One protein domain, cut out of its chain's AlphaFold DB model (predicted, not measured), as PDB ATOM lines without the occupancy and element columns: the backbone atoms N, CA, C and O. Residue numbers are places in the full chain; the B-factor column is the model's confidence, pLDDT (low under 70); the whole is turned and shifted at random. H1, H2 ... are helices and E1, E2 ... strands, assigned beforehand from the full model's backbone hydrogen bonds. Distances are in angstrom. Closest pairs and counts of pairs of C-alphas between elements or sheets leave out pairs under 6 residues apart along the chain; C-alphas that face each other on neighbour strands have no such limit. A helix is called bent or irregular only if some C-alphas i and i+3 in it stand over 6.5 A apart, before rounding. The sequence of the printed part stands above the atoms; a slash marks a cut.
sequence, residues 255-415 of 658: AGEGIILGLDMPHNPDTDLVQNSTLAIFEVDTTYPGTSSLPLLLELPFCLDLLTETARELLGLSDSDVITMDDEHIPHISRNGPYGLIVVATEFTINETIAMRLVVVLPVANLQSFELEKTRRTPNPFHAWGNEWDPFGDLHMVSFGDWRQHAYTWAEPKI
ATOM      1  N   ALA A 255     378.174 279.436 379.203       84.44
ATOM      2  CA  ALA A 255     377.060 279.813 380.081       84.44
ATOM      3  C   ALA A 255     376.184 280.920 379.459       84.44
ATOM      4  O   ALA A 255     375.398 281.555 380.151       84.44
ATOM      5  N   GLY A 256     376.341 281.192 378.163       78.19
ATOM      6  CA  GLY A 256     375.663 282.263 377.431       78.19
ATOM      7  C   GLY A 256     376.620 282.968 376.470       78.19
ATOM      8  O   GLY A 256     377.789 282.606 376.379       78.19
ATOM      9  N   GLU A 257     376.146 284.007 375.782       74.31
ATOM     10  CA  GLU A 257     376.889 284.689 374.703       74.31
ATOM     11  C   GLU A 257     378.239 285.306 375.117       74.31
ATOM     12  O   GLU A 257     379.049 285.637 374.258       74.31
ATOM     13  N   GLY A 258     378.502 285.496 376.412       80.00
ATOM     14  CA  GLY A 258     379.718 286.153 376.901       80.00
ATOM     15  C   GLY A 258     380.352 285.523 378.135       80.00
ATOM     16  O   GLY A 258     381.205 286.163 378.742       80.00
ATOM     17  N   ILE A 259     379.939 284.314 378.523       84.62
ATOM     18  CA  ILE A 259     380.425 283.647 379.737       84.62
ATOM     19  C   ILE A 259     380.907 282.245 379.380       84.62
ATOM     20  O   ILE A 259     380.142 281.444 378.845       84.62
ATOM     21  N   ILE A 260     382.158 281.952 379.719       89.12
ATOM     22  CA  ILE A 260     382.768 280.629 379.572       89.12
ATOM     23  C   ILE A 260     383.010 280.041 380.952       89.12
ATOM     24  O   ILE A 260     383.435 280.732 381.876       89.12
ATOM     25  N   LEU A 261     382.765 278.744 381.061       91.69
ATOM     26  CA  LEU A 261     383.005 277.933 382.238       91.69
ATOM     27  C   LEU A 261     384.145 276.972 381.934       91.69
ATOM     28  O   LEU A 261     384.109 276.293 380.909       91.69
ATOM     29  N   GLY A 262     385.113 276.886 382.839       92.56
ATOM     30  CA  GLY A 262     386.064 275.788 382.889       92.56
ATOM     31  C   GLY A 262     385.990 275.106 384.247       92.56
ATOM     32  O   GLY A 262     385.990 275.769 385.286       92.56
ATOM     33  N   LEU A 263     385.882 273.783 384.234       93.25
ATOM     34  CA  LEU A 263     385.916 272.962 385.436       93.25
ATOM     35  C   LEU A 263     387.366 272.596 385.749       93.25
ATOM     36  O   LEU A 263     388.033 271.988 384.916       93.25
ATOM     37  N   ASP A 264     387.833 272.967 386.935       92.19
ATOM     38  CA  ASP A 264     389.205 272.763 387.392       92.19
ATOM     39  C   ASP A 264     389.268 271.757 388.541       92.19
ATOM     40  O   ASP A 264     388.422 271.771 389.444       92.19
ATOM     41  N   MET A 265     390.305 270.927 388.546       89.81
ATOM     42  CA  MET A 265     390.643 270.047 389.665       89.81
ATOM     43  C   MET A 265     392.163 270.039 389.847       89.81
ATOM     44  O   MET A 265     392.852 269.146 389.331       89.81
ATOM     45  N   PRO A 266     392.704 271.061 390.540       87.31
ATOM     46  CA  PRO A 266     394.134 271.171 390.754       87.31
ATOM     47  C   PRO A 266     394.674 269.953 391.495       87.31
ATOM     48  O   PRO A 266     394.047 269.436 392.423       87.31
ATOM     49  N   HIS A 267     395.847 269.485 391.091       82.69
ATOM     50  CA  HIS A 267     396.523 268.367 391.738       82.69
ATOM     51  C   HIS A 267     398.034 268.516 391.598       82.69
ATOM     52  O   HIS A 267     398.530 269.121 390.652       82.69
ATOM     53  N   ASN A 268     398.786 267.976 392.553       79.25
ATOM     54  CA  ASN A 268     400.243 267.972 392.466       79.25
ATOM     55  C   ASN A 268     400.727 266.634 391.870       79.25
ATOM     56  O   ASN A 268     400.578 265.617 392.553       79.25
ATOM     57  N   PRO A 269     401.342 266.618 390.667       73.56
ATOM     58  CA  PRO A 269     401.778 265.387 389.997       73.56
ATOM     59  C   PRO A 269     402.903 264.635 390.730       73.56
ATOM     60  O   PRO A 269     403.164 263.481 390.413       73.56
ATOM     61  N   ASP A 270     403.570 265.255 391.712       76.62
ATOM     62  CA  ASP A 270     404.570 264.579 392.553       76.62
ATOM     63  C   ASP A 270     403.948 263.816 393.742       76.62
ATOM     64  O   ASP A 270     404.652 263.075 394.438       76.62
ATOM     65  N   THR A 271     402.660 264.032 394.046       67.81
ATOM     66  CA  THR A 271     402.013 263.499 395.263       67.81
ATOM     67  C   THR A 271     400.618 262.906 395.060       67.81
ATOM     68  O   THR A 271     400.059 262.414 396.037       67.81
ATOM     69  N   ASP A 272     400.032 263.016 393.862       59.91
ATOM     70  CA  ASP A 272     398.655 262.614 393.507       59.91
ATOM     71  C   ASP A 272     397.554 263.169 394.444       59.91
ATOM     72  O   ASP A 272     396.415 262.705 394.479       59.91
ATOM     73  N   LEU A 273     397.881 264.217 395.206       58.19
ATOM     74  CA  LEU A 273     396.958 264.891 396.112       58.19
ATOM     75  C   LEU A 273     396.090 265.864 395.314       58.19
ATOM     76  O   LEU A 273     396.525 266.963 394.958       58.19
ATOM     77  N   VAL A 274     394.859 265.427 395.066       60.09
ATOM     78  CA  VAL A 274     393.730 266.235 394.597       60.09
ATOM     79  C   VAL A 274     393.458 267.383 395.575       60.09
ATOM     80  O   VAL A 274     393.307 267.159 396.777       60.09
ATOM     81  N   GLN A 275     393.361 268.604 395.054       66.75
ATOM     82  CA  GLN A 275     392.982 269.804 395.802       66.75
ATOM     83  C   GLN A 275     391.503 270.177 395.567       66.75
ATOM     84  O   GLN A 275     390.721 269.398 395.019       66.75
ATOM     85  N   ASN A 276     391.091 271.370 396.008       75.00
ATOM     86  CA  ASN A 276     389.706 271.826 395.895       75.00
ATOM     87  C   ASN A 276     389.302 272.030 394.427       75.00
ATOM     88  O   ASN A 276     389.789 272.922 393.734       75.00
ATOM     89  N   SER A 277     388.354 271.212 393.972       89.44
ATOM     90  CA  SER A 277     387.679 271.375 392.684       89.44
ATOM     91  C   SER A 277     387.014 272.748 392.586       89.44
ATOM     92  O   SER A 277     386.322 273.164 393.519       89.44
ATOM     93  N   THR A 278     387.165 273.422 391.449       92.31
ATOM     94  CA  THR A 278     386.731 274.811 391.268       92.31
ATOM     95  C   THR A 278     386.001 274.990 389.941       92.31
ATOM     96  O   THR A 278     386.403 274.443 388.916       92.31
ATOM     97  N   LEU A 279     384.928 275.782 389.931       94.12
ATOM     98  CA  LEU A 279     384.328 276.288 388.699       94.12
ATOM     99  C   LEU A 279     384.916 277.668 388.392       94.12
ATOM    100  O   LEU A 279     384.624 278.634 389.102       94.12
ATOM    101  N   ALA A 280     385.721 277.757 387.335       92.19
ATOM    102  CA  ALA A 280     386.280 279.008 386.837       92.19
ATOM    103  C   ALA A 280     385.365 279.627 385.773       92.19
ATOM    104  O   ALA A 280     384.961 278.966 384.815       92.19
ATOM    105  N   ILE A 281     385.029 280.903 385.951       90.00
ATOM    106  CA  ILE A 281     384.025 281.621 385.161       90.00
ATOM    107  C   ILE A 281     384.682 282.844 384.524       90.00
ATOM    108  O   ILE A 281     385.013 283.805 385.218       90.00
ATOM    109  N   PHE A 282     384.840 282.820 383.204       86.38
ATOM    110  CA  PHE A 282     385.478 283.876 382.420       86.38
ATOM    111  C   PHE A 282     384.435 284.726 381.693       86.38
ATOM    112  O   PHE A 282     383.556 284.193 381.012       86.38
ATOM    113  N   GLU A 283     384.570 286.050 381.771       81.56
ATOM    114  CA  GLU A 283     383.813 286.974 380.923       81.56
ATOM    115  C   GLU A 283     384.587 287.266 379.632       81.56
ATOM    116  O   GLU A 283     385.763 287.645 379.666       81.56
ATOM    117  N   VAL A 284     383.913 287.090 378.495       76.88
ATOM    118  CA  VAL A 284     384.473 287.226 377.146       76.88
ATOM    119  C   VAL A 284     384.180 288.623 376.601       76.88
ATOM    120  O   VAL A 284     383.094 288.883 376.070       76.88
ATOM    121  N   ASP A 285     385.165 289.510 376.723       68.06
ATOM    122  CA  ASP A 285     385.121 290.878 376.204       68.06
ATOM    123  C   ASP A 285     385.715 290.951 374.786       68.06
ATOM    124  O   ASP A 285     386.880 290.628 374.564       68.06
ATOM    125  N   THR A 286     384.916 291.399 373.816       62.66
ATOM    126  CA  THR A 286     385.348 291.617 372.426       62.66
ATOM    127  C   THR A 286     386.062 292.958 372.225       62.66
ATOM    128  O   THR A 286     386.699 293.168 371.196       62.66
ATOM    129  N   THR A 287     386.006 293.863 373.208       58.53
ATOM    130  CA  THR A 287     386.652 295.188 373.170       58.53
ATOM    131  C   THR A 287     388.175 295.095 373.308       58.53
ATOM    132  O   THR A 287     388.893 295.981 372.844       58.53
ATOM    133  N   TYR A 288     388.677 294.014 373.919       58.09
ATOM    134  CA  TYR A 288     390.104 293.769 374.143       58.09
ATOM    135  C   TYR A 288     390.505 292.342 373.715       58.09
ATOM    136  O   TYR A 288     390.729 291.475 374.567       58.09
ATOM    137  N   PRO A 289     390.615 292.076 372.397       55.88
ATOM    138  CA  PRO A 289     390.986 290.760 371.890       55.88
ATOM    139  C   PRO A 289     392.327 290.275 372.454       55.88
ATOM    140  O   PRO A 289     393.298 291.030 372.536       55.88
ATOM    141  N   GLY A 290     392.385 289.001 372.838       56.66
ATOM    142  CA  GLY A 290     393.581 288.374 373.407       56.66
ATOM    143  C   GLY A 290     393.830 288.646 374.897       56.66
ATOM    144  O   GLY A 290     394.784 288.092 375.441       56.66
ATOM    145  N   THR A 291     392.991 289.427 375.591       54.50
ATOM    146  CA  THR A 291     393.043 289.537 377.061       54.50
ATOM    147  C   THR A 291     391.859 288.826 377.704       54.50
ATOM    148  O   THR A 291     390.744 289.341 377.699       54.50
ATOM    149  N   SER A 292     392.095 287.658 378.302       56.91
ATOM    150  CA  SER A 292     391.105 287.013 379.166       56.91
ATOM    151  C   SER A 292     390.962 287.776 380.486       56.91
ATOM    152  O   SER A 292     391.964 288.169 381.093       56.91
ATOM    153  N   SER A 293     389.727 287.950 380.954       63.22
ATOM    154  CA  SER A 293     389.433 288.454 382.299       63.22
ATOM    155  C   SER A 293     389.968 287.501 383.385       63.22
ATOM    156  O   SER A 293     390.213 286.322 383.120       63.22
ATOM    157  N   LEU A 294     390.168 288.003 384.615       74.00
ATOM    158  CA  LEU A 294     390.363 287.109 385.765       74.00
ATOM    159  C   LEU A 294     389.089 286.280 385.952       74.00
ATOM    160  O   LEU A 294     388.009 286.880 385.954       74.00
ATOM    161  N   PRO A 295     389.187 284.954 386.140       84.62
ATOM    162  CA  PRO A 295     388.008 284.156 386.412       84.62
ATOM    163  C   PRO A 295     387.411 284.517 387.775       84.62
ATOM    164  O   PRO A 295     388.135 284.747 388.747       84.62
ATOM    165  N   LEU A 296     386.081 284.493 387.871       86.44
ATOM    166  CA  LEU A 296     385.426 284.224 389.150       86.44
ATOM    167  C   LEU A 296     385.598 282.732 389.452       86.44
ATOM    168  O   LEU A 296     385.315 281.896 388.598       86.44
ATOM    169  N   LEU A 297     386.044 282.418 390.665       90.50
ATOM    170  CA  LEU A 297     386.291 281.056 391.127       90.50
ATOM    171  C   LEU A 297     385.260 280.683 392.193       90.50
ATOM    172  O   LEU A 297     385.180 281.340 393.235       90.50
ATOM    173  N   LEU A 298     384.477 279.636 391.934       93.62
ATOM    174  CA  LEU A 298     383.518 279.071 392.884       93.62
ATOM    175  C   LEU A 298     383.998 277.691 393.345       93.62
ATOM    176  O   LEU A 298     384.158 276.790 392.523       93.62
ATOM    177  N   GLU A 299     384.188 277.517 394.653       94.00
ATOM    178  CA  GLU A 299     384.569 276.231 395.246       94.00
ATOM    179  C   GLU A 299     383.455 275.199 395.067       94.00
ATOM    180  O   GLU A 299     382.317 275.438 395.478       94.00
ATOM    181  N   LEU A 300     383.774 274.045 394.484       94.56
ATOM    182  CA  LEU A 300     382.834 272.945 394.292       94.56
ATOM    183  C   LEU A 300     382.976 271.892 395.406       94.56
ATOM    184  O   LEU A 300     384.094 271.608 395.842       94.56
ATOM    185  N   PRO A 301     381.876 271.242 395.829       93.62
ATOM    186  CA  PRO A 301     381.874 270.256 396.910       93.62
ATOM    187  C   PRO A 301     382.363 268.867 396.458       93.62
ATOM    188  O   PRO A 301     381.739 267.860 396.788       93.62
ATOM    189  N   PHE A 302     383.436 268.806 395.661       90.56
ATOM    190  CA  PHE A 302     383.959 267.561 395.083       90.56
ATOM    191  C   PHE A 302     385.380 267.195 395.552       90.56
ATOM    192  O   PHE A 302     385.877 266.143 395.168       90.56
ATOM    193  N   CYS A 303     386.022 267.978 396.429       87.69
ATOM    194  CA  CYS A 303     387.139 267.455 397.225       87.69
ATOM    195  C   CYS A 303     386.611 266.547 398.350       87.69
ATOM    196  O   CYS A 303     385.513 266.768 398.865       87.69
ATOM    197  N   LEU A 304     387.374 265.514 398.729       86.06
ATOM    198  CA  LEU A 304     386.882 264.402 399.559       86.06
ATOM    199  C   LEU A 304     386.261 264.847 400.894       86.06
ATOM    200  O   LEU A 304     385.212 264.324 401.274       86.06
ATOM    201  N   ASP A 305     386.865 265.818 401.582       89.00
ATOM    202  CA  ASP A 305     386.370 266.323 402.868       89.00
ATOM    203  C   ASP A 305     385.008 267.020 402.706       89.00
ATOM    204  O   ASP A 305     384.018 266.628 403.329       89.00
ATOM    205  N   LEU A 306     384.919 267.998 401.797       92.06
ATOM    206  CA  LEU A 306     383.701 268.777 401.558       92.06
ATOM    207  C   LEU A 306     382.583 267.938 400.915       92.06
ATOM    208  O   LEU A 306     381.406 268.130 401.229       92.06
ATOM    209  N   LEU A 307     382.942 266.972 400.064       92.88
ATOM    210  CA  LEU A 307     382.046 265.945 399.526       92.88
ATOM    211  C   LEU A 307     381.466 265.081 400.651       92.88
ATOM    212  O   LEU A 307     380.255 264.862 400.695       92.88
ATOM    213  N   THR A 308     382.311 264.629 401.583       93.31
ATOM    214  CA  THR A 308     381.907 263.808 402.734       93.31
ATOM    215  C   THR A 308     380.936 264.563 403.638       93.31
ATOM    216  O   THR A 308     379.883 264.026 403.992       93.31
ATOM    217  N   GLU A 309     381.237 265.819 403.981       93.69
ATOM    218  CA  GLU A 309     380.344 266.675 404.771       93.69
ATOM    219  C   GLU A 309     379.013 266.936 404.047       93.69
ATOM    220  O   GLU A 309     377.938 266.728 404.618       93.69
ATOM    221  N   THR A 310     379.070 267.311 402.765       94.19
ATOM    222  CA  THR A 310     377.887 267.626 401.949       94.19
ATOM    223  C   THR A 310     376.984 266.405 401.761       94.19
ATOM    224  O   THR A 310     375.765 266.499 401.916       94.19
ATOM    225  N   ALA A 311     377.551 265.231 401.476       94.56
ATOM    226  CA  ALA A 311     376.787 263.996 401.335       94.56
ATOM    227  C   ALA A 311     376.183 263.533 402.673       94.56
ATOM    228  O   ALA A 311     375.038 263.075 402.683       94.56
ATOM    229  N   ARG A 312     376.883 263.711 403.807       95.38
ATOM    230  CA  ARG A 312     376.313 263.468 405.147       95.38
ATOM    231  C   ARG A 312     375.133 264.398 405.447       95.38
ATOM    232  O   ARG A 312     374.093 263.893 405.871       95.38
ATOM    233  N   GLU A 313     375.248 265.704 405.168       93.25
ATOM    234  CA  GLU A 313     374.151 266.682 405.336       93.25
ATOM    235  C   GLU A 313     372.923 266.294 404.491       93.25
ATOM    236  O   GLU A 313     371.803 266.259 405.001       93.25
ATOM    237  N   LEU A 314     373.123 265.962 403.209       93.38
ATOM    238  CA  LEU A 314     372.032 265.721 402.255       93.38
ATOM    239  C   LEU A 314     371.339 264.361 402.415       93.38
ATOM    240  O   LEU A 314     370.140 264.256 402.151       93.38
ATOM    241  N   LEU A 315     372.077 263.317 402.799       94.50
ATOM    242  CA  LEU A 315     371.563 261.945 402.888       94.50
ATOM    243  C   LEU A 315     371.238 261.507 404.325       94.50
ATOM    244  O   LEU A 315     370.650 260.442 404.510       94.50
ATOM    245  N   GLY A 316     371.584 262.313 405.336       93.69
ATOM    246  CA  GLY A 316     371.356 261.987 406.748       93.69
ATOM    247  C   GLY A 316     372.198 260.805 407.237       93.69
ATOM    248  O   GLY A 316     371.719 259.995 408.031       93.69
ATOM    249  N   LEU A 317     373.422 260.680 406.714       94.31
ATOM    250  CA  LEU A 317     374.350 259.591 407.029       94.31
ATOM    251  C   LEU A 317     375.026 259.795 408.391       94.31
ATOM    252  O   LEU A 317     375.050 260.893 408.946       94.31
ATOM    253  N   SER A 318     375.593 258.716 408.922       92.81
ATOM    254  CA  SER A 318     376.340 258.717 410.178       92.81
ATOM    255  C   SER A 318     377.835 258.994 409.971       92.81
ATOM    256  O   SER A 318     378.377 258.791 408.885       92.81
ATOM    257  N   ASP A 319     378.541 259.360 411.044       91.06
ATOM    258  CA  ASP A 319     380.011 259.454 411.030       91.06
ATOM    259  C   ASP A 319     380.694 258.097 410.766       91.06
ATOM    260  O   ASP A 319     381.852 258.053 410.358       91.06
ATOM    261  N   SER A 320     379.981 256.985 410.995       91.62
ATOM    262  CA  SER A 320     380.442 255.628 410.674       91.62
ATOM    263  C   SER A 320     380.256 255.229 409.210       91.62
ATOM    264  O   SER A 320     380.813 254.210 408.808       91.62
ATOM    265  N   ASP A 321     379.499 255.995 408.419       93.38
ATOM    266  CA  ASP A 321     379.407 255.767 406.980       93.38
ATOM    267  C   ASP A 321     380.668 256.306 406.296       93.38
ATOM    268  O   ASP A 321     381.027 257.485 406.430       93.38
ATOM    269  N   VAL A 322     381.347 255.412 405.579       93.31
ATOM    270  CA  VAL A 322     382.562 255.703 404.820       93.31
ATOM    271  C   VAL A 322     382.151 256.176 403.434       93.31
ATOM    272  O   VAL A 322     381.433 255.471 402.725       93.31
ATOM    273  N   ILE A 323     382.606 257.363 403.052       92.81
ATOM    274  CA  ILE A 323     382.410 257.926 401.716       92.81
ATOM    275  C   ILE A 323     383.745 257.846 400.988       92.81
ATOM    276  O   ILE A 323     384.774 258.229 401.544       92.81
ATOM    277  N   THR A 324     383.731 257.322 399.765       90.06
ATOM    278  CA  THR A 324     384.917 257.241 398.909       90.06
ATOM    279  C   THR A 324     384.644 257.854 397.545       90.06
ATOM    280  O   THR A 324     383.555 257.722 396.982       90.06
ATOM    281  N   MET A 325     385.674 258.502 397.018       85.19
ATOM    282  CA  MET A 325     385.809 258.936 395.636       85.19
ATOM    283  C   MET A 325     387.124 258.317 395.154       85.19
ATOM    284  O   MET A 325     388.107 258.348 395.897       85.19
ATOM    285  N   ASP A 326     387.118 257.689 393.985       74.88
ATOM    286  CA  ASP A 326     388.315 257.115 393.354       74.88
ATOM    287  C   ASP A 326     388.656 257.886 392.070       74.88
ATOM    288  O   ASP A 326     387.945 258.820 391.690       74.88
ATOM    289  N   ASP A 327     389.738 257.488 391.408       69.00
ATOM    290  CA  ASP A 327     390.275 258.171 390.228       69.00
ATOM    291  C   ASP A 327     389.355 258.088 388.989       69.00
ATOM    292  O   ASP A 327     389.577 258.807 388.018       69.00
ATOM    293  N   GLU A 328     388.312 257.242 388.997       69.19
ATOM    294  CA  GLU A 328     387.283 257.202 387.943       69.19
ATOM    295  C   GLU A 328     386.121 258.174 388.232       69.19
ATOM    296  O   GLU A 328     385.400 258.585 387.319       69.19
ATOM    297  N   HIS A 329     385.948 258.597 389.486       77.31
ATOM    298  CA  HIS A 329     384.900 259.520 389.931       77.31
ATOM    299  C   HIS A 329     385.286 261.002 389.720       77.31
ATOM    300  O   HIS A 329     385.164 261.844 390.611       77.31
ATOM    301  N   ILE A 330     385.758 261.331 388.517       82.88
ATOM    302  CA  ILE A 330     386.183 262.685 388.144       82.88
ATOM    303  C   ILE A 330     384.949 263.599 387.950       82.88
ATOM    304  O   ILE A 330     384.012 263.224 387.230       82.88
ATOM    305  N   PRO A 331     384.928 264.817 388.531       88.19
ATOM    306  CA  PRO A 331     383.877 265.800 388.294       88.19
ATOM    307  C   PRO A 331     383.724 266.169 386.817       88.19
ATOM    308  O   PRO A 331     384.692 266.249 386.066       88.19
ATOM    309  N   HIS A 332     382.505 266.484 386.396       87.12
ATOM    310  CA  HIS A 332     382.226 266.927 385.030       87.12
ATOM    311  C   HIS A 332     381.301 268.148 385.010       87.12
ATOM    312  O   HIS A 332     380.591 268.450 385.973       87.12
ATOM    313  N   ILE A 333     381.259 268.804 383.851       88.06
ATOM    314  CA  ILE A 333     380.321 269.876 383.523       88.06
ATOM    315  C   ILE A 333     379.435 269.453 382.349       88.06
ATOM    316  O   ILE A 333     379.918 268.903 381.358       88.06
ATOM    317  N   SER A 334     378.125 269.675 382.464       85.12
ATOM    318  CA  SER A 334     377.179 269.383 381.384       85.12
ATOM    319  C   SER A 334     377.347 270.386 380.246       85.12
ATOM    320  O   SER A 334     377.159 271.587 380.440       85.12
ATOM    321  N   ARG A 335     377.690 269.880 379.057       77.88
ATOM    322  CA  ARG A 335     377.916 270.676 377.836       77.88
ATOM    323  C   ARG A 335     376.660 270.795 376.955       77.88
ATOM    324  O   ARG A 335     376.610 271.645 376.076       77.88
ATOM    325  N   ASN A 336     375.643 269.961 377.196       65.44
ATOM    326  CA  ASN A 336     374.480 269.804 376.317       65.44
ATOM    327  C   ASN A 336     373.270 270.632 376.789       65.44
ATOM    328  O   ASN A 336     372.622 270.290 377.785       65.44
ATOM    329  N   GLY A 337     372.902 271.657 376.016       61.69
ATOM    330  CA  GLY A 337     371.632 272.386 376.133       61.69
ATOM    331  C   GLY A 337     371.782 273.914 376.098       61.69
ATOM    332  O   GLY A 337     372.891 274.426 376.219       61.69
ATOM    333  N   PRO A 338     370.675 274.666 375.941       58.44
ATOM    334  CA  PRO A 338     370.708 276.123 375.930       58.44
ATOM    335  C   PRO A 338     370.995 276.670 377.334       58.44
ATOM    336  O   PRO A 338     370.494 276.166 378.345       58.44
ATOM    337  N   TYR A 339     371.790 277.735 377.376       69.81
ATOM    338  CA  TYR A 339     372.629 278.118 378.513       69.81
ATOM    339  C   TYR A 339     371.900 278.843 379.671       69.81
ATOM    340  O   TYR A 339     372.238 279.965 380.038       69.81
ATOM    341  N   GLY A 340     370.867 278.221 380.252       78.25
ATOM    342  CA  GLY A 340     370.126 278.756 381.410       78.25
ATOM    343  C   GLY A 340     370.624 278.267 382.778       78.25
ATOM    344  O   GLY A 340     370.536 278.990 383.779       78.25
ATOM    345  N   LEU A 341     371.161 277.047 382.830       88.06
ATOM    346  CA  LEU A 341     371.655 276.393 384.040       88.06
ATOM    347  C   LEU A 341     373.111 275.959 383.843       88.06
ATOM    348  O   LEU A 341     373.511 275.521 382.771       88.06
ATOM    349  N   ILE A 342     373.885 276.045 384.916       91.19
ATOM    350  CA  ILE A 342     375.183 275.398 385.053       91.19
ATOM    351  C   ILE A 342     374.936 274.119 385.837       91.19
ATOM    352  O   ILE A 342     374.422 274.180 386.955       91.19
ATOM    353  N   VAL A 343     375.280 272.973 385.256       90.75
ATOM    354  CA  VAL A 343     375.115 271.661 385.889       90.75
ATOM    355  C   VAL A 343     376.481 271.003 385.975       90.75
ATOM    356  O   VAL A 343     377.092 270.698 384.950       90.75
ATOM    357  N   VAL A 344     376.947 270.795 387.202       92.00
ATOM    358  CA  VAL A 344     378.172 270.052 387.508       92.00
ATOM    359  C   VAL A 344     377.846 268.953 388.504       92.00
ATOM    360  O   VAL A 344     376.998 269.126 389.383       92.00
ATOM    361  N   ALA A 345     378.499 267.808 388.371       91.19
ATOM    362  CA  ALA A 345     378.329 266.711 389.309       91.19
ATOM    363  C   ALA A 345     379.604 265.881 389.431       91.19
ATOM    364  O   ALA A 345     380.480 265.915 388.567       91.19
ATOM    365  N   THR A 346     379.657 265.099 390.503       90.38
ATOM    366  CA  THR A 346     380.594 263.990 390.656       90.38
ATOM    367  C   THR A 346     379.853 262.750 391.146       90.38
ATOM    368  O   THR A 346     378.724 262.831 391.641       90.38
ATOM    369  N   GLU A 347     380.472 261.593 390.990       90.62
ATOM    370  CA  GLU A 347     379.997 260.326 391.533       90.62
ATOM    371  C   GLU A 347     380.810 259.955 392.788       90.62
ATOM    372  O   GLU A 347     381.872 260.512 393.040       90.62
ATOM    373  N   PHE A 348     380.275 259.086 393.643       91.56
ATOM    374  CA  PHE A 348     380.951 258.612 394.856       91.56
ATOM    375  C   PHE A 348     380.327 257.303 395.337       91.56
ATOM    376  O   PHE A 348     379.212 256.955 394.935       91.56
ATOM    377  N   THR A 349     380.990 256.585 396.246       93.12
ATOM    378  CA  THR A 349     380.393 255.409 396.898       93.12
ATOM    379  C   THR A 349     380.235 255.598 398.401       93.12
ATOM    380  O   THR A 349     381.044 256.257 399.053       93.12
ATOM    381  N   ILE A 350     379.175 255.006 398.955       94.56
ATOM    382  CA  ILE A 350     378.977 254.866 400.399       94.56
ATOM    383  C   ILE A 350     379.239 253.406 400.769       94.56
ATOM    384  O   ILE A 350     378.655 252.493 400.171       94.56
ATOM    385  N   ASN A 351     380.101 253.196 401.766       93.88
ATOM    386  CA  ASN A 351     380.504 251.892 402.292       93.88
ATOM    387  C   ASN A 351     380.900 250.905 401.171       93.88
ATOM    388  O   ASN A 351     380.457 249.754 401.185       93.88
ATOM    389  N   GLU A 352     381.644 251.386 400.164       87.69
ATOM    390  CA  GLU A 352     382.145 250.641 398.985       87.69
ATOM    391  C   GLU A 352     381.065 249.934 398.133       87.69
ATOM    392  O   GLU A 352     381.373 249.126 397.259       87.69
ATOM    393  N   THR A 353     379.775 250.187 398.390       88.56
ATOM    394  CA  THR A 353     378.679 249.333 397.888       88.56
ATOM    395  C   THR A 353     377.499 250.095 397.300       88.56
ATOM    396  O   THR A 353     376.799 249.557 396.440       88.56
ATOM    397  N   ILE A 354     377.257 251.334 397.733       92.00
ATOM    398  CA  ILE A 354     376.149 252.158 397.243       92.00
ATOM    399  C   ILE A 354     376.728 253.271 396.371       92.00
ATOM    400  O   ILE A 354     377.235 254.261 396.893       92.00
ATOM    401  N   ALA A 355     376.651 253.101 395.051       90.81
ATOM    402  CA  ALA A 355     377.064 254.115 394.085       90.81
ATOM    403  C   ALA A 355     376.043 255.265 394.022       90.81
ATOM    404  O   ALA A 355     374.852 255.059 393.757       90.81
ATOM    405  N   MET A 356     376.532 256.477 394.250       92.50
ATOM    406  CA  MET A 356     375.779 257.720 394.345       92.50
ATOM    407  C   MET A 356     376.381 258.779 393.417       92.50
ATOM    408  O   MET A 356     377.490 258.640 392.907       92.50
ATOM    409  N   ARG A 357     375.632 259.857 393.212       90.88
ATOM    410  CA  ARG A 357     376.013 261.042 392.449       90.88
ATOM    411  C   ARG A 357     375.626 262.282 393.246       90.88
ATOM    412  O   ARG A 357     374.481 262.377 393.686       90.88
ATOM    413  N   LEU A 358     376.554 263.220 393.423       93.50
ATOM    414  CA  LEU A 358     376.289 264.557 393.956       93.50
ATOM    415  C   LEU A 358     376.135 265.524 392.782       93.50
ATOM    416  O   LEU A 358     377.034 265.617 391.952       93.50
ATOM    417  N   VAL A 359     375.019 266.249 392.722       93.44
ATOM    418  CA  VAL A 359     374.699 267.182 391.632       93.44
ATOM    419  C   VAL A 359     374.524 268.586 392.179       93.44
ATOM    420  O   VAL A 359     373.823 268.771 393.174       93.44
ATOM    421  N   VAL A 360     375.128 269.567 391.508       94.44
ATOM    422  CA  VAL A 360     375.003 270.998 391.796       94.44
ATOM    423  C   VAL A 360     374.465 271.703 390.551       94.44
ATOM    424  O   VAL A 360     375.045 271.614 389.468       94.44
ATOM    425  N   VAL A 361     373.353 272.425 390.706       93.44
ATOM    426  CA  VAL A 361     372.711 273.202 389.637       93.44
ATOM    427  C   VAL A 361     372.658 274.680 390.011       93.44
ATOM    428  O   VAL A 361     371.927 275.073 390.921       93.44
ATOM    429  N   LEU A 362     373.392 275.518 389.281       91.56
ATOM    430  CA  LEU A 362     373.471 276.965 389.486       91.56
ATOM    431  C   LEU A 362     372.868 277.705 388.275       91.56
ATOM    432  O   LEU A 362     373.412 277.614 387.179       91.56
ATOM    433  N   PRO A 363     371.761 278.456 388.420       89.00
ATOM    434  CA  PRO A 363     371.230 279.287 387.344       89.00
ATOM    435  C   PRO A 363     372.234 280.364 386.941       89.00
ATOM    436  O   PRO A 363     372.717 281.094 387.808       89.00
ATOM    437  N   VAL A 364     372.482 280.532 385.640       86.62
ATOM    438  CA  VAL A 364     373.449 281.520 385.121       86.62
ATOM    439  C   VAL A 364     373.133 282.935 385.620       86.62
ATOM    440  O   VAL A 364     374.023 283.684 386.014       86.62
ATOM    441  N   ALA A 365     371.848 283.292 385.703       81.44
ATOM    442  CA  ALA A 365     371.412 284.592 386.213       81.44
ATOM    443  C   ALA A 365     371.853 284.877 387.667       81.44
ATOM    444  O   ALA A 365     371.944 286.040 388.055       81.44
ATOM    445  N   ASN A 366     372.154 283.847 388.469       84.06
ATOM    446  CA  ASN A 366     372.643 284.022 389.838       84.06
ATOM    447  C   ASN A 366     374.137 284.387 389.891       84.06
ATOM    448  O   ASN A 366     374.581 284.877 390.928       84.06
ATOM    449  N   LEU A 367     374.900 284.247 388.798       83.12
ATOM    450  CA  LEU A 367     376.300 284.693 388.748       83.12
ATOM    451  C   LEU A 367     376.447 286.196 389.041       83.12
ATOM    452  O   LEU A 367     377.422 286.619 389.651       83.12
ATOM    453  N   GLN A 368     375.431 286.993 388.694       75.31
ATOM    454  CA  GLN A 368     375.377 288.432 388.972       75.31
ATOM    455  C   GLN A 368     375.273 288.780 390.468       75.31
ATOM    456  O   GLN A 368     375.444 289.942 390.827       75.31
ATOM    457  N   SER A 369     374.950 287.811 391.334       76.00
ATOM    458  CA  SER A 369     374.853 288.036 392.785       76.00
ATOM    459  C   SER A 369     376.172 287.854 393.536       76.00
ATOM    460  O   SER A 369     376.236 288.180 394.719       76.00
ATOM    461  N   PHE A 370     377.225 287.393 392.858       79.94
ATOM    462  CA  PHE A 370     378.575 287.385 393.408       79.94
ATOM    463  C   PHE A 370     379.229 288.746 393.163       79.94
ATOM    464  O   PHE A 370     379.158 289.284 392.056       79.94
ATOM    465  N   GLU A 371     379.872 289.309 394.189       60.31
ATOM    466  CA  GLU A 371     380.707 290.502 394.035       60.31
ATOM    467  C   GLU A 371     381.959 290.132 393.232       60.31
ATOM    468  O   GLU A 371     383.017 289.817 393.770       60.31
ATOM    469  N   LEU A 372     381.821 290.149 391.907       55.16
ATOM    470  CA  LEU A 372     382.935 290.061 390.978       55.16
ATOM    471  C   LEU A 372     383.919 291.191 391.319       55.16
ATOM    472  O   LEU A 372     383.536 292.364 391.261       55.16
ATOM    473  N   GLU A 373     385.191 290.877 391.596       52.25
ATOM    474  CA  GLU A 373     386.264 291.874 391.764       52.25
ATOM    475  C   GLU A 373     386.656 292.543 390.419       52.25
ATOM    476  O   GLU A 373     387.825 292.673 390.046       52.25
ATOM    477  N   LYS A 374     385.655 293.053 389.690       49.47
ATOM    478  CA  LYS A 374     385.753 293.837 388.445       49.47
ATOM    479  C   LYS A 374     386.519 295.155 388.593       49.47
ATOM    480  O   LYS A 374     386.712 295.881 387.624       49.47
ATOM    481  N   THR A 375     386.962 295.489 389.802       41.72
ATOM    482  CA  THR A 375     387.781 296.664 390.117       41.72
ATOM    483  C   THR A 375     389.278 296.456 389.866       41.72
ATOM    484  O   THR A 375     390.052 297.409 390.010       41.72
ATOM    485  N   ARG A 376     389.719 295.262 389.444       42.88
ATOM    486  CA  ARG A 376     391.112 295.031 389.030       42.88
ATOM    487  C   ARG A 376     391.322 295.438 387.567       42.88
ATOM    488  O   ARG A 376     390.752 294.856 386.651       42.88
ATOM    489  N   ARG A 377     392.180 296.449 387.361       42.19
ATOM    490  CA  ARG A 377     392.758 296.806 386.048       42.19
ATOM    491  C   ARG A 377     393.291 295.552 385.356       42.19
ATOM    492  O   ARG A 377     393.805 294.687 386.060       42.19
ATOM    493  N   THR A 378     393.254 295.536 384.019       45.19
ATOM    494  CA  THR A 378     393.817 294.493 383.139       45.19
ATOM    495  C   THR A 378     395.081 293.889 383.768       45.19
ATOM    496  O   THR A 378     396.097 294.591 383.854       45.19
ATOM    497  N   PRO A 379     395.013 292.661 384.320       50.22
ATOM    498  CA  PRO A 379     396.113 292.127 385.103       50.22
ATOM    499  C   PRO A 379     397.314 291.833 384.213       50.22
ATOM    500  O   PRO A 379     397.197 291.663 382.999       50.22
ATOM    501  N   ASN A 380     398.479 291.702 384.838       53.81
ATOM    502  CA  ASN A 380     399.603 291.056 384.180       53.81
ATOM    503  C   ASN A 380     399.199 289.594 383.871       53.81
ATOM    504  O   ASN A 380     398.815 288.908 384.820       53.81
ATOM    505  N   PRO A 381     399.264 289.095 382.618       50.38
ATOM    506  CA  PRO A 381     398.782 287.750 382.268       50.38
ATOM    507  C   PRO A 381     399.414 286.609 383.087       50.38
ATOM    508  O   PRO A 381     398.790 285.568 383.251       50.38
ATOM    509  N   PHE A 382     400.595 286.828 383.678       53.09
ATOM    510  CA  PHE A 382     401.259 285.899 384.605       53.09
ATOM    511  C   PHE A 382     400.615 285.778 386.004       53.09
ATOM    512  O   PHE A 382     401.105 285.007 386.816       53.09
ATOM    513  N   HIS A 383     399.587 286.566 386.343       57.62
ATOM    514  CA  HIS A 383     399.012 286.610 387.703       57.62
ATOM    515  C   HIS A 383     397.745 285.756 387.876       57.62
ATOM    516  O   HIS A 383     397.192 285.707 388.968       57.62
ATOM    517  N   ALA A 384     397.244 285.164 386.788       60.94
ATOM    518  CA  ALA A 384     395.984 284.414 386.741       60.94
ATOM    519  C   ALA A 384     396.155 282.954 386.295       60.94
ATOM    520  O   ALA A 384     395.179 282.219 386.229       60.94
ATOM    521  N   TRP A 385     397.380 282.601 385.908       77.25
ATOM    522  CA  TRP A 385     397.774 281.324 385.335       77.25
ATOM    523  C   TRP A 385     399.131 280.981 385.945       77.25
ATOM    524  O   TRP A 385     400.164 281.429 385.446       77.25
ATOM    525  N   GLY A 386     399.095 280.283 387.081       76.38
ATOM    526  CA  GLY A 386     400.256 279.847 387.849       76.38
ATOM    527  C   GLY A 386     401.048 278.767 387.116       76.38
ATOM    528  O   GLY A 386     401.915 279.069 386.297       76.38
ATOM    529  N   ASN A 387     400.765 277.499 387.413       83.62
ATOM    530  CA  ASN A 387     401.333 276.366 386.681       83.62
ATOM    531  C   ASN A 387     400.232 275.566 385.959       83.62
ATOM    532  O   ASN A 387     399.047 275.823 386.138       83.62
ATOM    533  N   GLU A 388     400.619 274.611 385.114       85.88
ATOM    534  CA  GLU A 388     399.676 273.854 384.276       85.88
ATOM    535  C   GLU A 388     398.722 272.927 385.066       85.88
ATOM    536  O   GLU A 388     397.671 272.563 384.541       85.88
ATOM    537  N   TRP A 389     399.069 272.570 386.308       87.56
ATOM    538  CA  TRP A 389     398.315 271.675 387.203       87.56
ATOM    539  C   TRP A 389     397.588 272.398 388.347       87.56
ATOM    540  O   TRP A 389     396.757 271.802 389.027       87.56
ATOM    541  N   ASP A 390     397.929 273.666 388.570       86.94
ATOM    542  CA  ASP A 390     397.251 274.597 389.468       86.94
ATOM    543  C   ASP A 390     397.404 276.014 388.878       86.94
ATOM    544  O   ASP A 390     398.378 276.729 389.167       86.94
ATOM    545  N   PRO A 391     396.500 276.407 387.963       86.19
ATOM    546  CA  PRO A 391     396.556 277.716 387.329       86.19
ATOM    547  C   PRO A 391     396.061 278.833 388.253       86.19
ATOM    548  O   PRO A 391     396.427 279.988 388.031       86.19
ATOM    549  N   PHE A 392     395.258 278.522 389.277       86.25
ATOM    550  CA  PHE A 392     394.504 279.515 390.046       86.25
ATOM    551  C   PHE A 392     394.887 279.621 391.529       86.25
ATOM    552  O   PHE A 392     394.302 280.457 392.211       86.25
ATOM    553  N   GLY A 393     395.861 278.860 392.038       81.25
ATOM    554  CA  GLY A 393     396.200 278.794 393.470       81.25
ATOM    555  C   GLY A 393     396.527 280.121 394.180       81.25
ATOM    556  O   GLY A 393     396.363 280.217 395.395       81.25
ATOM    557  N   ASP A 394     396.927 281.169 393.448       78.69
ATOM    558  CA  ASP A 394     397.152 282.527 393.985       78.69
ATOM    559  C   ASP A 394     395.887 283.428 393.980       78.69
ATOM    560  O   ASP A 394     395.926 284.580 394.429       78.69
ATOM    561  N   LEU A 395     394.758 282.947 393.449       82.12
ATOM    562  CA  LEU A 395     393.508 283.699 393.302       82.12
ATOM    563  C   LEU A 395     392.510 283.403 394.433       82.12
ATOM    564  O   LEU A 395     392.469 282.324 395.017       82.12
ATOM    565  N   HIS A 396     391.654 284.382 394.734       85.31
ATOM    566  CA  HIS A 396     390.597 284.218 395.731       85.31
ATOM    567  C   HIS A 396     389.428 283.394 395.174       85.31
ATOM    568  O   HIS A 396     388.813 283.772 394.176       85.31
ATOM    569  N   MET A 397     389.058 282.336 395.894       87.44
ATOM    570  CA  MET A 397     387.908 281.480 395.611       87.44
ATOM    571  C   MET A 397     386.754 281.768 396.580       87.44
ATOM    572  O   MET A 397     386.966 281.922 397.780       87.44
ATOM    573  N   VAL A 398     385.521 281.836 396.070       91.19
ATOM    574  CA  VAL A 398     384.315 281.942 396.909       91.19
ATOM    575  C   VAL A 398     383.990 280.559 397.472       91.19
ATOM    576  O   VAL A 398     383.784 279.622 396.696       91.19
ATOM    577  N   SER A 399     383.934 280.428 398.802       92.19
ATOM    578  CA  SER A 399     383.735 279.130 399.461       92.19
ATOM    579  C   SER A 399     382.349 278.548 399.184       92.19
ATOM    580  O   SER A 399     381.364 279.288 399.060       92.19
ATOM    581  N   PHE A 400     382.236 277.220 399.138       93.31
ATOM    582  CA  PHE A 400     380.958 276.553 398.868       93.31
ATOM    583  C   PHE A 400     379.889 276.935 399.899       93.31
ATOM    584  O   PHE A 400     378.721 277.119 399.553       93.31
ATOM    585  N   GLY A 401     380.291 277.128 401.160       90.88
ATOM    586  CA  GLY A 401     379.407 277.577 402.235       90.88
ATOM    587  C   GLY A 401     378.737 278.927 401.957       90.88
ATOM    588  O   GLY A 401     377.559 279.085 402.283       90.88
ATOM    589  N   ASP A 402     379.446 279.857 401.309       89.88
ATOM    590  CA  ASP A 402     378.952 281.207 401.012       89.88
ATOM    591  C   ASP A 402     378.004 281.233 399.802       89.88
ATOM    592  O   ASP A 402     376.985 281.931 399.819       89.88
ATOM    593  N   TRP A 403     378.308 280.468 398.744       91.25
ATOM    594  CA  TRP A 403     377.546 280.534 397.491       91.25
ATOM    595  C   TRP A 403     376.467 279.452 397.317       91.25
ATOM    596  O   TRP A 403     375.551 279.651 396.512       91.25
ATOM    597  N   ARG A 404     376.476 278.353 398.092       91.19
ATOM    598  CA  ARG A 404     375.524 277.228 397.921       91.19
ATOM    599  C   ARG A 404     374.043 277.613 397.966       91.19
ATOM    600  O   ARG A 404     373.243 277.016 397.253       91.19
ATOM    601  N   GLN A 405     373.666 278.670 398.693       87.62
ATOM    602  CA  GLN A 405     372.286 279.193 398.728       87.62
ATOM    603  C   GLN A 405     371.741 279.631 397.346       87.62
ATOM    604  O   GLN A 405     370.524 279.716 397.130       87.62
ATOM    605  N   HIS A 406     372.637 279.915 396.394       88.56
ATOM    606  CA  HIS A 406     372.315 280.307 395.021       88.56
ATOM    607  C   HIS A 406     372.136 279.102 394.079       88.56
ATOM    608  O   HIS A 406     371.606 279.279 392.978       88.56
ATOM    609  N   ALA A 407     372.514 277.896 394.507       92.12
ATOM    610  CA  ALA A 407     372.442 276.657 393.739       92.12
ATOM    611  C   ALA A 407     371.445 275.659 394.342       92.12
ATOM    612  O   ALA A 407     371.041 275.782 395.498       92.12
ATOM    613  N   TYR A 408     371.018 274.682 393.542       93.56
ATOM    614  CA  TYR A 408     370.303 273.505 394.021       93.56
ATOM    615  C   TYR A 408     371.250 272.315 394.044       93.56
ATOM    616  O   TYR A 408     371.728 271.895 392.989       93.56
ATOM    617  N   THR A 409     371.495 271.777 395.234       94.19
ATOM    618  CA  THR A 409     372.404 270.649 395.444       94.19
ATOM    619  C   THR A 409     371.643 269.462 396.020       94.19
ATOM    620  O   THR A 409     370.889 269.611 396.987       94.19
ATOM    621  N   TRP A 410     371.829 268.277 395.443       94.25
ATOM    622  CA  TRP A 410     371.261 267.030 395.958       94.25
ATOM    623  C   TRP A 410     372.156 265.836 395.630       94.25
ATOM    624  O   TRP A 410     372.921 265.863 394.669       94.25
ATOM    625  N   ALA A 411     372.018 264.765 396.412       93.81
ATOM    626  CA  ALA A 411     372.600 263.470 396.096       93.81
ATOM    627  C   ALA A 411     371.511 262.493 395.622       93.81
ATOM    628  O   ALA A 411     370.401 262.470 396.161       93.81
ATOM    629  N   GLU A 412     371.812 261.681 394.613       91.88
ATOM    630  CA  GLU A 412     370.924 260.644 394.075       91.88
ATOM    631  C   GLU A 412     371.700 259.353 393.759       91.88
ATOM    632  O   GLU A 412     372.918 259.407 393.603       91.88
ATOM    633  N   PRO A 413     371.050 258.175 393.688       91.12
ATOM    634  CA  PRO A 413     371.715 256.948 393.245       91.12
ATOM    635  C   PRO A 413     372.278 257.097 391.829       91.12
ATOM    636  O   PRO A 413     371.647 257.742 390.993       91.12
ATOM    637  N   LYS A 414     373.415 256.455 391.535       86.19
ATOM    638  CA  LYS A 414     373.994 256.426 390.182       86.19
ATOM    639  C   LYS A 414     372.968 255.881 389.173       86.19
ATOM    640  O   LYS A 414     372.457 254.771 389.334       86.19
ATOM    641  N   ILE A 415     372.634 256.678 388.150       78.31
ATOM    642  CA  ILE A 415     371.558 256.375 387.183       78.31
ATOM    643  C   ILE A 415     372.040 255.830 385.832       78.31
ATOM    644  O   ILE A 415     371.196 255.403 385.043       78.31
TER     645      ILE A 415
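What this domain is: This is residues 255 to 415 of the 658 residues of the protein "F-box domain-containing protein" of Kwoniella heveanensis BCC8398 (UniProt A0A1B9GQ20). Two small antiparallel sheets lie at different places along the body: a twisted one, E4 E5 E6, with H1 across one face, and a meander, E1 E2 E3, each strand the antiparallel neighbour of the one before, with long loops around it. H3 packs between E3 and E5. The 161 printed residues run E1 E2 E3 H1 E4 E5 H2 H3 E6, a mixed class with under half of the residues in named elements. The whole is compact, radius of gyration of the C-alphas 16.7 A, spanning 53 by 38 by 27 A.

Where its parts are: Find C-alpha 259 at (380.425, 283.647, 379.737), where E1, residues 259 to 264, begins. Next come E2, 278 to 283, E3, 296 to 299, and H1, 304 to 315, 15.9 A long. E4, 341 to 350, spans 28.0 A and E5, 354 to 363, 29.3 A. H2, 364 to 369, H3, 400 to 406, irregular with C-alphas 402 and 405 7.3 A apart, and E6, 408 to 413, follow; E6 ends at C-alpha 413 at (371.715, 256.948, 393.245).

How they stand to each other: Look at the hairpin E4 and E5: N 346 and O 358 are 3.0 A apart, within hydrogen-bond range, as are N 359 and O 410 of E5 and E6, 2.9 A. H1 and H3 on one face of this sheet make two layers. H1 runs across the strands, 83 degrees to E6 on the local plane, at a height over the sheet of 9.0 A; its closest C-alphas to E6 are Leu 314 and Trp 410, 6.5 A. H3 is on both sheets; the closest C-alphas are Glu 299 of E3 and Phe 400, 5.1 A, and Leu 362 of E5 and His 406, 6.6 A. H2 is close but not clearly touching H3, with C-alphas 366 and 406 6.4 A apart. In the hairpins E1 and E2, and E2 and E3, N 262 and O 280 are 2.9 A apart and N 281 and O 296 2.8 A. Every O i to N i+4 pair is within range in H1, but 0 of 2 in H2 and 1 of 3 in H3, whose O i to N i+3 pairs are 2 of 3 and 2 of 4.

The domain as a whole: The C-alphas farthest apart, of Thr 287 and Ser 320, are 54.9 A apart. The printed part has no cut. The links E1 to E2, E2 to E3, H1 to E4 and H2 to H3 are long. Confidence is under 70 at 34 residues, among them 285 to 293 and 371 to 384.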